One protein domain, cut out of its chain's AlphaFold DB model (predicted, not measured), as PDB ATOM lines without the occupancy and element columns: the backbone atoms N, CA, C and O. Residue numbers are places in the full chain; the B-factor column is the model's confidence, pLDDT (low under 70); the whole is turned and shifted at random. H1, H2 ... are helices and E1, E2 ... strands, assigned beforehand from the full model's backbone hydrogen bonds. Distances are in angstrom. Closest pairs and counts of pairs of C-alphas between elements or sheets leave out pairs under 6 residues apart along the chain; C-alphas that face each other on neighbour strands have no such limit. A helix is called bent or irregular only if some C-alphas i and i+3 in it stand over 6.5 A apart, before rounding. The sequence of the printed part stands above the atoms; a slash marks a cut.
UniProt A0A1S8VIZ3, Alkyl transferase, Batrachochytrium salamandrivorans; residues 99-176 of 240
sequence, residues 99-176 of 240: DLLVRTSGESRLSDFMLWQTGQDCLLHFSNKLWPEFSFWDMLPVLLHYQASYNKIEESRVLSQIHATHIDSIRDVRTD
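Overview. This is residues 99 to 176 of the 240 residues of the protein "Alkyl transferase" of Batrachochytrium salamandrivorans (UniProt A0A1S8VIZ3). Bent helix H2 packs with one arm on two strands, E1 and E2; its residues 162 to 176 stick out. Along 78 printed residues come E1, H1, E2 and H2, mostly helix. It is only just loose, close to extended, with radius of gyration of the C-alphas 17.0 A and spans 58 by 27 by 13 A.

Arrangement. E1, residues 100 to 103, H1, 115 to 118, and E2, 123 to 126, form a strand-helix-strand unit, parallel neighbours with a helix between. N 101 and O 123 are within hydrogen-bond range, 2.9 A. H2, 136 to 176, one helix by hydrogen bonds, is bent: C-alphas 148 and 151 are 7.6 A apart. Arm H2a, to 148, comes closest to E2 at C-alphas 146 and 123, 7.0 A. H2b, from 151, stands at a steep tilt of 60 degrees, every O i to N i+4 pair within range; H2a has 7 of 9.

Along the chain. E1 begins at C-alpha 100, (166.122, 362.187, 160.565); H2b ends at C-alpha 176, (136.320, 357.671, 186.230).

Size, cuts and confidence. pLDDT is under 70 at residues 165 to 176.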
ATOM      1  N   ASP A  99     163.184 364.432 162.798       94.25
ATOM      2  CA  ASP A  99     162.800 363.844 161.512       94.25
ATOM      3  C   ASP A  99     163.764 362.768 160.995       94.25
ATOM      4  O   ASP A  99     163.348 361.755 160.432       94.25
ATOM      5  N   LEU A 100     165.067 362.995 161.166       95.88
ATOM      6  CA  LEU A 100     166.122 362.187 160.565       95.88
ATOM      7  C   LEU A 100     167.285 362.024 161.543       95.88
ATOM      8  O   LEU A 100     167.896 363.007 161.963       95.88
ATOM      9  N   LEU A 101     167.645 360.775 161.831       96.94
ATOM     10  CA  LEU A 101     168.851 360.421 162.568       96.94
ATOM     11  C   LEU A 101     169.837 359.724 161.638       96.94
ATOM     12  O   LEU A 101     169.569 358.645 161.112       96.94
ATOM     13  N   VAL A 102     171.011 360.331 161.477       97.06
ATOM     14  CA  VAL A 102     172.116 359.767 160.700       97.06
ATOM     15  C   VAL A 102     173.199 359.278 161.649       97.06
ATOM     16  O   VAL A 102     173.728 360.051 162.447       97.06
ATOM     17  N   ARG A 103     173.563 358.002 161.535       97.12
ATOM     18  CA  ARG A 103     174.677 357.403 162.268       97.12
ATOM     19  C   ARG A 103     175.709 356.840 161.307       97.12
ATOM     20  O   ARG A 103     175.384 356.094 160.393       97.12
ATOM     21  N   THR A 104     176.964 357.190 161.533       97.06
ATOM     22  CA  THR A 104     178.104 356.766 160.717       97.06
ATOM     23  C   THR A 104     178.841 355.581 161.353       97.06
ATOM     24  O   THR A 104     178.501 355.119 162.445       97.06
ATOM     25  N   SER A 105     179.903 355.123 160.690       95.06
ATOM     26  CA  SER A 105     180.841 354.079 161.127       95.06
ATOM     27  C   SER A 105     180.304 352.641 161.094       95.06
ATOM     28  O   SER A 105     180.897 351.757 161.701       95.06
ATOM     29  N   GLY A 106     179.201 352.392 160.380       91.31
ATOM     30  CA  GLY A 106     178.667 351.044 160.121       91.31
ATOM     31  C   GLY A 106     177.924 350.396 161.288       91.31
ATOM     32  O   GLY A 106     177.635 349.204 161.257       91.31
ATOM     33  N   GLU A 107     177.605 351.169 162.323       94.06
ATOM     34  CA  GLU A 107     177.020 350.652 163.556       94.06
ATOM     35  C   GLU A 107     175.497 350.793 163.573       94.06
ATOM     36  O   GLU A 107     174.984 351.901 163.704       94.06
ATOM     37  N   SER A 108     174.769 349.675 163.553       93.19
ATOM     38  CA  SER A 108     173.295 349.641 163.565       93.19
ATOM     39  C   SER A 108     172.703 349.639 164.982       93.19
ATOM     40  O   SER A 108     171.941 348.751 165.358       93.19
ATOM     41  N   ARG A 109     173.080 350.621 165.810       95.50
ATOM     42  CA  ARG A 109     172.518 350.842 167.160       95.50
ATOM     43  C   ARG A 109     172.304 352.331 167.416       95.50
ATOM     44  O   ARG A 109     172.938 353.149 166.768       95.50
ATOM     45  N   LEU A 110     171.482 352.706 168.396       94.44
ATOM     46  CA  LEU A 110     171.324 354.120 168.786       94.44
ATOM     47  C   LEU A 110     172.352 354.572 169.831       94.44
ATOM     48  O   LEU A 110     172.710 355.739 169.866       94.44
ATOM     49  N   SER A 111     172.913 353.645 170.616       95.31
ATOM     50  CA  SER A 111     173.865 353.957 171.704       95.31
ATOM     51  C   SER A 111     173.349 355.007 172.691       95.31
ATOM     52  O   SER A 111     174.095 355.904 173.063       95.31
ATOM     53  N   ASP A 112     172.090 354.868 173.118       96.62
ATOM     54  CA  ASP A 112     171.475 355.755 174.117       96.62
ATOM     55  C   ASP A 112     171.440 357.235 173.679       96.62
ATOM     56  O   ASP A 112     171.643 358.153 174.473       96.62
ATOM     57  N   PHE A 113     171.202 357.464 172.383       97.38
ATOM     58  CA  PHE A 113     171.105 358.792 171.790       97.38
ATOM     59  C   PHE A 113     169.672 359.080 171.335       97.38
ATOM     60  O   PHE A 113     169.157 358.358 170.482       97.38
ATOM     61  N   MET A 114     169.056 360.134 171.887       96.31
ATOM     62  CA  MET A 114     167.742 360.654 171.485       96.31
ATOM     63  C   MET A 114     166.625 359.593 171.448       96.31
ATOM     64  O   MET A 114     165.791 359.602 170.551       96.31
ATOM     65  N   LEU A 115     166.598 358.641 172.392       96.25
ATOM     66  CA  LEU A 115     165.670 357.503 172.352       96.25
ATOM     67  C   LEU A 115     164.205 357.957 172.356       96.25
ATOM     68  O   LEU A 115     163.430 357.472 171.536       96.25
ATOM     69  N   TRP A 116     163.849 358.916 173.217       95.00
ATOM     70  CA  TRP A 116     162.495 359.480 173.256       95.00
ATOM     71  C   TRP A 116     162.115 360.117 171.915       95.00
ATOM     72  O   TRP A 116     161.098 359.769 171.321       95.00
ATOM     73  N   GLN A 117     162.981 360.989 171.399       94.62
ATOM     74  CA  GLN A 117     162.751 361.758 170.178       94.62
ATOM     75  C   GLN A 117     162.736 360.856 168.930       94.62
ATOM     76  O   GLN A 117     161.958 361.075 168.011       94.62
ATOM     77  N   THR A 118     163.555 359.800 168.897       93.38
ATOM     78  CA  THR A 118     163.553 358.819 167.795       93.38
ATOM     79  C   THR A 118     162.312 357.930 167.779       93.38
ATOM     80  O   THR A 118     161.960 357.411 166.722       93.38
ATOM     81  N   GLY A 119     161.640 357.763 168.924       87.06
ATOM     82  CA  GLY A 119     160.409 356.981 169.034       87.06
ATOM     83  C   GLY A 119     159.207 357.605 168.316       87.06
ATOM     84  O   GLY A 119     158.219 356.915 168.092       87.06
ATOM     85  N   GLN A 120     159.296 358.880 167.927       80.25
ATOM     86  CA  GLN A 120     158.230 359.651 167.278       80.25
ATOM     87  C   GLN A 120     158.386 359.665 165.744       80.25
ATOM     88  O   GLN A 120     158.546 360.717 165.123       80.25
ATOM     89  N   ASP A 121     158.362 358.480 165.124       84.06
ATOM     90  CA  ASP A 121     158.404 358.317 163.660       84.06
ATOM     91  C   ASP A 121     159.621 359.008 162.998       84.06
ATOM     92  O   ASP A 121     159.513 359.726 162.002       84.06
ATOM     93  N   CYS A 122     160.808 358.796 163.571       91.69
ATOM     94  CA  CYS A 122     162.079 359.295 163.047       91.69
ATOM     95  C   CYS A 122     162.661 358.353 161.980       91.69
ATOM     96  O   CYS A 122     162.752 357.138 162.182       91.69
ATOM     97  N   LEU A 123     163.137 358.901 160.858       94.69
ATOM     98  CA  LEU A 123     163.867 358.117 159.867       94.69
ATOM     99  C   LEU A 123     165.294 357.837 160.350       94.69
ATOM    100  O   LEU A 123     166.092 358.753 160.538       94.69
ATOM    101  N   LEU A 124     165.646 356.560 160.485       95.44
ATOM    102  CA  LEU A 124     166.997 356.142 160.854       95.44
ATOM    103  C   LEU A 124     167.818 355.810 159.603       95.44
ATOM    104  O   LEU A 124     167.411 354.986 158.781       95.44
ATOM    105  N   HIS A 125     168.999 356.409 159.475       96.25
ATOM    106  CA  HIS A 125     169.961 356.095 158.423       96.25
ATOM    107  C   HIS A 125     171.317 355.708 159.016       96.25
ATOM    108  O   HIS A 125     171.943 356.491 159.731       96.25
ATOM    109  N   PHE A 126     171.798 354.515 158.662       97.00
ATOM    110  CA  PHE A 126     173.108 354.008 159.064       97.00
ATOM    111  C   PHE A 126     174.055 353.995 157.862       97.00
ATOM    112  O   PHE A 126     173.779 353.355 156.850       97.00
ATOM    113  N   SER A 127     175.176 354.702 157.983       96.12
ATOM    114  CA  SER A 127     176.225 354.789 156.972       96.12
ATOM    115  C   SER A 127     177.476 354.048 157.430       96.12
ATOM    116  O   SER A 127     177.914 354.190 158.572       96.12
ATOM    117  N   ASN A 128     178.090 353.300 156.514       96.38
ATOM    118  CA  ASN A 128     179.330 352.562 156.770       96.38
ATOM    119  C   ASN A 128     180.582 353.454 156.785       96.38
ATOM    120  O   ASN A 128     181.637 353.003 157.220       96.38
ATOM    121  N   LYS A 129     180.487 354.708 156.326       96.06
ATOM    122  CA  LYS A 129     181.624 355.641 156.309       96.06
ATOM    123  C   LYS A 129     181.983 356.109 157.708       96.06
ATOM    124  O   LYS A 129     181.088 356.336 158.517       96.06
ATOM    125  N   LEU A 130     183.268 356.317 157.984       97.31
ATOM    126  CA  LEU A 130     183.707 356.928 159.238       97.31
ATOM    127  C   LEU A 130     183.291 358.406 159.289       97.31
ATOM    128  O   LEU A 130     183.199 359.065 158.255       97.31
ATOM    129  N   TRP A 131     183.066 358.953 160.489       96.12
ATOM    130  CA  TRP A 131     182.657 360.360 160.645       96.12
ATOM    131  C   TRP A 131     183.582 361.367 159.930       96.12
ATOM    132  O   TRP A 131     183.054 362.210 159.209       96.12
ATOM    133  N   PRO A 132     184.926 361.280 160.034       96.62
ATOM    134  CA  PRO A 132     185.815 362.209 159.329       96.62
ATOM    135  C   PRO A 132     185.755 362.111 157.796       96.62
ATOM    136  O   PRO A 132     186.187 363.033 157.112       96.62
ATOM    137  N   GLU A 133     185.241 361.003 157.256       96.69
ATOM    138  CA  GLU A 133     185.113 360.744 155.817       96.69
ATOM    139  C   GLU A 133     183.709 361.063 155.282       96.69
ATOM    140  O   GLU A 133     183.491 361.072 154.069       96.69
ATOM    141  N   PHE A 134     182.741 361.290 156.176       96.62
ATOM    142  CA  PHE A 134     181.362 361.573 155.812       96.62
ATOM    143  C   PHE A 134     181.252 362.987 155.240       96.62
ATOM    144  O   PHE A 134     181.531 363.980 155.911       96.62
ATOM    145  N   SER A 135     180.842 363.077 153.977       96.44
ATOM    146  CA  SER A 135     180.813 364.324 153.221       96.44
ATOM    147  C   SER A 135     179.389 364.780 152.904       96.44
ATOM    148  O   SER A 135     178.413 364.048 153.066       96.44
ATOM    149  N   PHE A 136     179.260 365.993 152.367       95.62
ATOM    150  CA  PHE A 136     177.983 366.491 151.848       95.62
ATOM    151  C   PHE A 136     177.352 365.543 150.810       95.62
ATOM    152  O   PHE A 136     176.138 365.345 150.813       95.62
ATOM    153  N   TRP A 137     178.171 364.910 149.965       97.06
ATOM    154  CA  TRP A 137     177.704 363.972 148.940       97.06
ATOM    155  C   TRP A 137     177.136 362.680 149.522       97.06
ATOM    156  O   TRP A 137     176.335 362.022 148.868       97.06
ATOM    157  N   ASP A 138     177.510 362.349 150.758       96.88
ATOM    158  CA  ASP A 138     176.941 361.228 151.501       96.88
ATOM    159  C   ASP A 138     175.617 361.607 152.162       96.88
ATOM    160  O   ASP A 138     174.719 360.778 152.249       96.88
ATOM    161  N   MET A 139     175.463 362.868 152.575       97.19
ATOM    162  CA  MET A 139     174.222 363.381 153.159       97.19
ATOM    163  C   MET A 139     173.111 363.558 152.115       97.19
ATOM    164  O   MET A 139     171.939 363.327 152.410       97.19
ATOM    165  N   LEU A 140     173.459 363.950 150.888       97.75
ATOM    166  CA  LEU A 140     172.490 364.209 149.820       97.75
ATOM    167  C   LEU A 140     171.523 363.034 149.545       97.75
ATOM    168  O   LEU A 140     170.314 363.263 149.588       97.75
ATOM    169  N   PRO A 141     171.977 361.784 149.306       97.12
ATOM    170  CA  PRO A 141     171.062 360.661 149.102       97.12
ATOM    171  C   PRO A 141     170.208 360.356 150.341       97.12
ATOM    172  O   PRO A 141     169.072 359.912 150.196       97.12
ATOM    173  N   VAL A 142     170.706 360.635 151.550       97.38
ATOM    174  CA  VAL A 142     169.933 360.476 152.792       97.38
ATOM    175  C   VAL A 142     168.772 361.465 152.838       97.38
ATOM    176  O   VAL A 142     167.646 361.076 153.141       97.38
ATOM    177  N   LEU A 143     169.024 362.726 152.480       97.31
ATOM    178  CA  LEU A 143     167.987 363.754 152.396       97.31
ATOM    179  C   LEU A 143     166.949 363.427 151.318       97.31
ATOM    180  O   LEU A 143     165.754 363.579 151.561       97.31
ATOM    181  N   LEU A 144     167.378 362.927 150.156       97.44
ATOM    182  CA  LEU A 144     166.459 362.490 149.100       97.44
ATOM    183  C   LEU A 144     165.595 361.304 149.553       97.44
ATOM    184  O   LEU A 144     164.399 361.272 149.276       97.44
ATOM    185  N   HIS A 145     166.175 360.351 150.287       96.44
ATOM    186  CA  HIS A 145     165.429 359.230 150.856       96.44
ATOM    187  C   HIS A 145     164.410 359.687 151.911       96.44
ATOM    188  O   HIS A 145     163.278 359.202 151.921       96.44
ATOM    189  N   TYR A 146     164.788 360.651 152.756       96.00
ATOM    190  CA  TYR A 146     163.870 361.301 153.689       96.00
ATOM    191  C   TYR A 146     162.701 361.966 152.956       96.00
ATOM    192  O   TYR A 146     161.549 361.676 153.262       96.00
ATOM    193  N   GLN A 147     162.982 362.772 151.929       96.31
ATOM    194  CA  GLN A 147     161.950 363.430 151.122       96.31
ATOM    195  C   GLN A 147     161.010 362.429 150.443       96.31
ATOM    196  O   GLN A 147     159.797 362.616 150.467       96.31
ATOM    197  N   ALA A 148     161.544 361.341 149.881       96.00
ATOM    198  CA  ALA A 148     160.736 360.288 149.266       96.00
ATOM    199  C   ALA A 148     159.852 359.542 150.284       96.00
ATOM    200  O   ALA A 148     158.772 359.071 149.933       96.00
ATOM    201  N   SER A 149     160.296 359.446 151.539       93.12
ATOM    202  CA  SER A 149     159.577 358.770 152.624       93.12
ATOM    203  C   SER A 149     158.649 359.698 153.417       93.12
ATOM    204  O   SER A 149     157.890 359.212 154.254       93.12
ATOM    205  N   TYR A 150     158.688 361.009 153.161       92.81
ATOM    206  CA  TYR A 150     158.055 362.035 153.992       92.81
ATOM    207  C   TYR A 150     156.556 361.803 154.205       92.81
ATOM    208  O   TYR A 150     156.098 361.791 155.341       92.81
ATOM    209  N   ASN A 151     155.800 361.523 153.138       91.12
ATOM    210  CA  ASN A 151     154.351 361.300 153.246       91.12
ATOM    211  C   ASN A 151     154.013 360.126 154.175       91.12
ATOM    212  O   ASN A 151     153.094 360.219 154.978       91.12
ATOM    213  N   LYS A 152     154.793 359.042 154.110       88.88
ATOM    214  CA  LYS A 152     154.601 357.866 154.967       88.88
ATOM    215  C   LYS A 152     154.924 358.173 156.431       88.88
ATOM    216  O   LYS A 152     154.246 357.674 157.324       88.88
ATOM    217  N   ILE A 153     155.972 358.962 156.672       88.38
ATOM    218  CA  ILE A 153     156.346 359.412 158.020       88.38
ATOM    219  C   ILE A 153     155.224 360.280 158.600       88.38
ATOM    220  O   ILE A 153     154.792 360.046 159.724       88.38
ATOM    221  N   GLU A 154     154.706 361.220 157.813       87.75
ATOM    222  CA  GLU A 154     153.638 362.122 158.241       87.75
ATOM    223  C   GLU A 154     152.327 361.377 158.535       87.75
ATOM    224  O   GLU A 154     151.699 361.605 159.568       87.75
ATOM    225  N   GLU A 155     151.942 360.421 157.686       86.94
ATOM    226  CA  GLU A 155     150.802 359.535 157.946       86.94
ATOM    227  C   GLU A 155     150.972 358.758 159.261       86.94
ATOM    228  O   GLU A 155     150.036 358.684 160.060       86.94
ATOM    229  N   SER A 156     152.171 358.217 159.516       85.50
ATOM    230  CA  SER A 156     152.482 357.507 160.764       85.50
ATOM    231  C   SER A 156     152.339 358.420 161.985       85.50
ATOM    232  O   SER A 156     151.680 358.041 162.952       85.50
ATOM    233  N   ARG A 157     152.830 359.664 161.907       84.62
ATOM    234  CA  ARG A 157     152.715 360.656 162.992       84.62
ATOM    235  C   ARG A 157     151.270 360.982 163.333       84.62
ATOM    236  O   ARG A 157     150.900 361.004 164.507       84.62
ATOM    237  N   VAL A 158     150.437 361.205 162.314       83.12
ATOM    238  CA  VAL A 158     149.005 361.470 162.508       83.12
ATOM    239  C   VAL A 158     148.330 360.280 163.192       83.12
ATOM    240  O   VAL A 158     147.568 360.467 164.143       83.12
ATOM    241  N   LEU A 159     148.639 359.051 162.767       81.62
ATOM    242  CA  LEU A 159     148.105 357.837 163.389       81.62
ATOM    243  C   LEU A 159     148.584 357.662 164.836       81.62
ATOM    244  O   LEU A 159     147.770 357.336 165.703       81.62
ATOM    245  N   SER A 160     149.861 357.921 165.117       79.00
ATOM    246  CA  SER A 160     150.436 357.893 166.466       79.00
ATOM    247  C   SER A 160     149.741 358.897 167.393       79.00
ATOM    248  O   SER A 160     149.377 358.545 168.517       79.00
ATOM    249  N   GLN A 161     149.456 360.110 166.911       75.25
ATOM    250  CA  GLN A 161     148.736 361.132 167.676       75.25
ATOM    251  C   GLN A 161     147.279 360.729 167.959       75.25
ATOM    252  O   GLN A 161     146.780 360.899 169.075       75.25
ATOM    253  N   ILE A 162     146.588 360.157 166.968       74.00
ATOM    254  CA  ILE A 162     145.228 359.627 167.145       74.00
ATOM    255  C   ILE A 162     145.236 358.489 168.172       74.00
ATOM    256  O   ILE A 162     144.381 358.443 169.052       74.00
ATOM    257  N   HIS A 163     146.219 357.591 168.113       73.19
ATOM    258  CA  HIS A 163     146.327 356.504 169.078       73.19
ATOM    259  C   HIS A 163     146.595 357.031 170.498       73.19
ATOM    260  O   HIS A 163     145.935 356.584 171.433       73.19
ATOM    261  N   ALA A 164     147.483 358.016 170.666       71.25
ATOM    262  CA  ALA A 164     147.743 358.648 171.961       71.25
ATOM    263  C   ALA A 164     146.467 359.271 172.557       71.25
ATOM    264  O   ALA A 164     146.069 358.925 173.666       71.25
ATOM    265  N   THR A 165     145.746 360.083 171.774       67.19
ATOM    266  CA  THR A 165     144.468 360.685 172.210       67.19
ATOM    267  C   THR A 165     143.392 359.644 172.536       67.19
ATOM    268  O   THR A 165     142.626 359.804 173.491       67.19
ATOM    269  N   HIS A 166     143.345 358.536 171.795       68.81
ATOM    270  CA  HIS A 166     142.413 357.450 172.080       68.81
ATOM    271  C   HIS A 166     142.797 356.683 173.360       68.81
ATOM    272  O   HIS A 166     141.924 356.301 174.136       68.81
ATOM    273  N   ILE A 167     144.091 356.479 173.626       67.12
ATOM    274  CA  ILE A 167     144.570 355.875 174.878       67.12
ATOM    275  C   ILE A 167     144.233 356.769 176.072       67.12
ATOM    276  O   ILE A 167     143.748 356.255 177.080       67.12
ATOM    277  N   ASP A 168     144.449 358.078 175.959       64.44
ATOM    278  CA  ASP A 168     144.150 359.024 177.033       64.44
ATOM    279  C   ASP A 168     142.652 359.071 177.335       64.44
ATOM    280  O   ASP A 168     142.263 358.931 178.491       64.44
ATOM    281  N   SER A 169     141.794 359.101 176.309       61.47
ATOM    282  CA  SER A 169     140.341 359.033 176.530       61.47
ATOM    283  C   SER A 169     139.893 357.717 177.189       61.47
ATOM    284  O   SER A 169     139.026 357.730 178.063       61.47
ATOM    285  N   ILE A 170     140.512 356.573 176.861       62.41
ATOM    286  CA  ILE A 170     140.270 355.305 177.577       62.41
ATOM    287  C   ILE A 170     140.769 355.383 179.025       62.41
ATOM    288  O   ILE A 170     140.133 354.833 179.932       62.41
ATOM    289  N   ARG A 171     141.928 356.007 179.257       60.00
ATOM    290  CA  ARG A 171     142.519 356.155 180.588       60.00
ATOM    291  C   ARG A 171     141.624 357.001 181.483       60.00
ATOM    292  O   ARG A 171     141.370 356.551 182.599       60.00
ATOM    293  N   ASP A 172     141.097 358.105 180.961       59.38
ATOM    294  CA  ASP A 172     140.147 358.991 181.634       59.38
ATOM    295  C   ASP A 172     138.870 358.231 182.019       59.38
ATOM    296  O   ASP A 172     138.504 358.177 183.194       59.38
ATOM    297  N   VAL A 173     138.280 357.481 181.076       59.34
ATOM    298  CA  VAL A 173     137.115 356.620 181.352       59.34
ATOM    299  C   VAL A 173     137.429 355.575 182.429       59.34
ATOM    300  O   VAL A 173     136.616 355.309 183.316       59.34
ATOM    301  N   ARG A 174     138.616 354.960 182.400       53.06
ATOM    302  CA  ARG A 174     139.005 353.951 183.394       53.06
ATOM    303  C   ARG A 174     139.282 354.563 184.768       53.06
ATOM    304  O   ARG A 174     139.016 353.904 185.777       53.06
ATOM    305  N   THR A 175     139.829 355.775 184.838       54.78
ATOM    306  CA  THR A 175     139.978 356.509 186.099       54.78
ATOM    307  C   THR A 175     138.629 356.922 186.658       54.78
ATOM    308  O   THR A 175     138.440 356.757 187.862       54.78
ATOM    309  N   ASP A 176     137.682 357.331 185.818       54.47
ATOM    310  CA  ASP A 176     136.320 357.671 186.230       54.47
ATOM    311  C   ASP A 176     135.597 356.446 186.779       54.47
ATOM    312  O   ASP A 176     135.082 356.482 187.895       54.47
TER     313      ASP A 176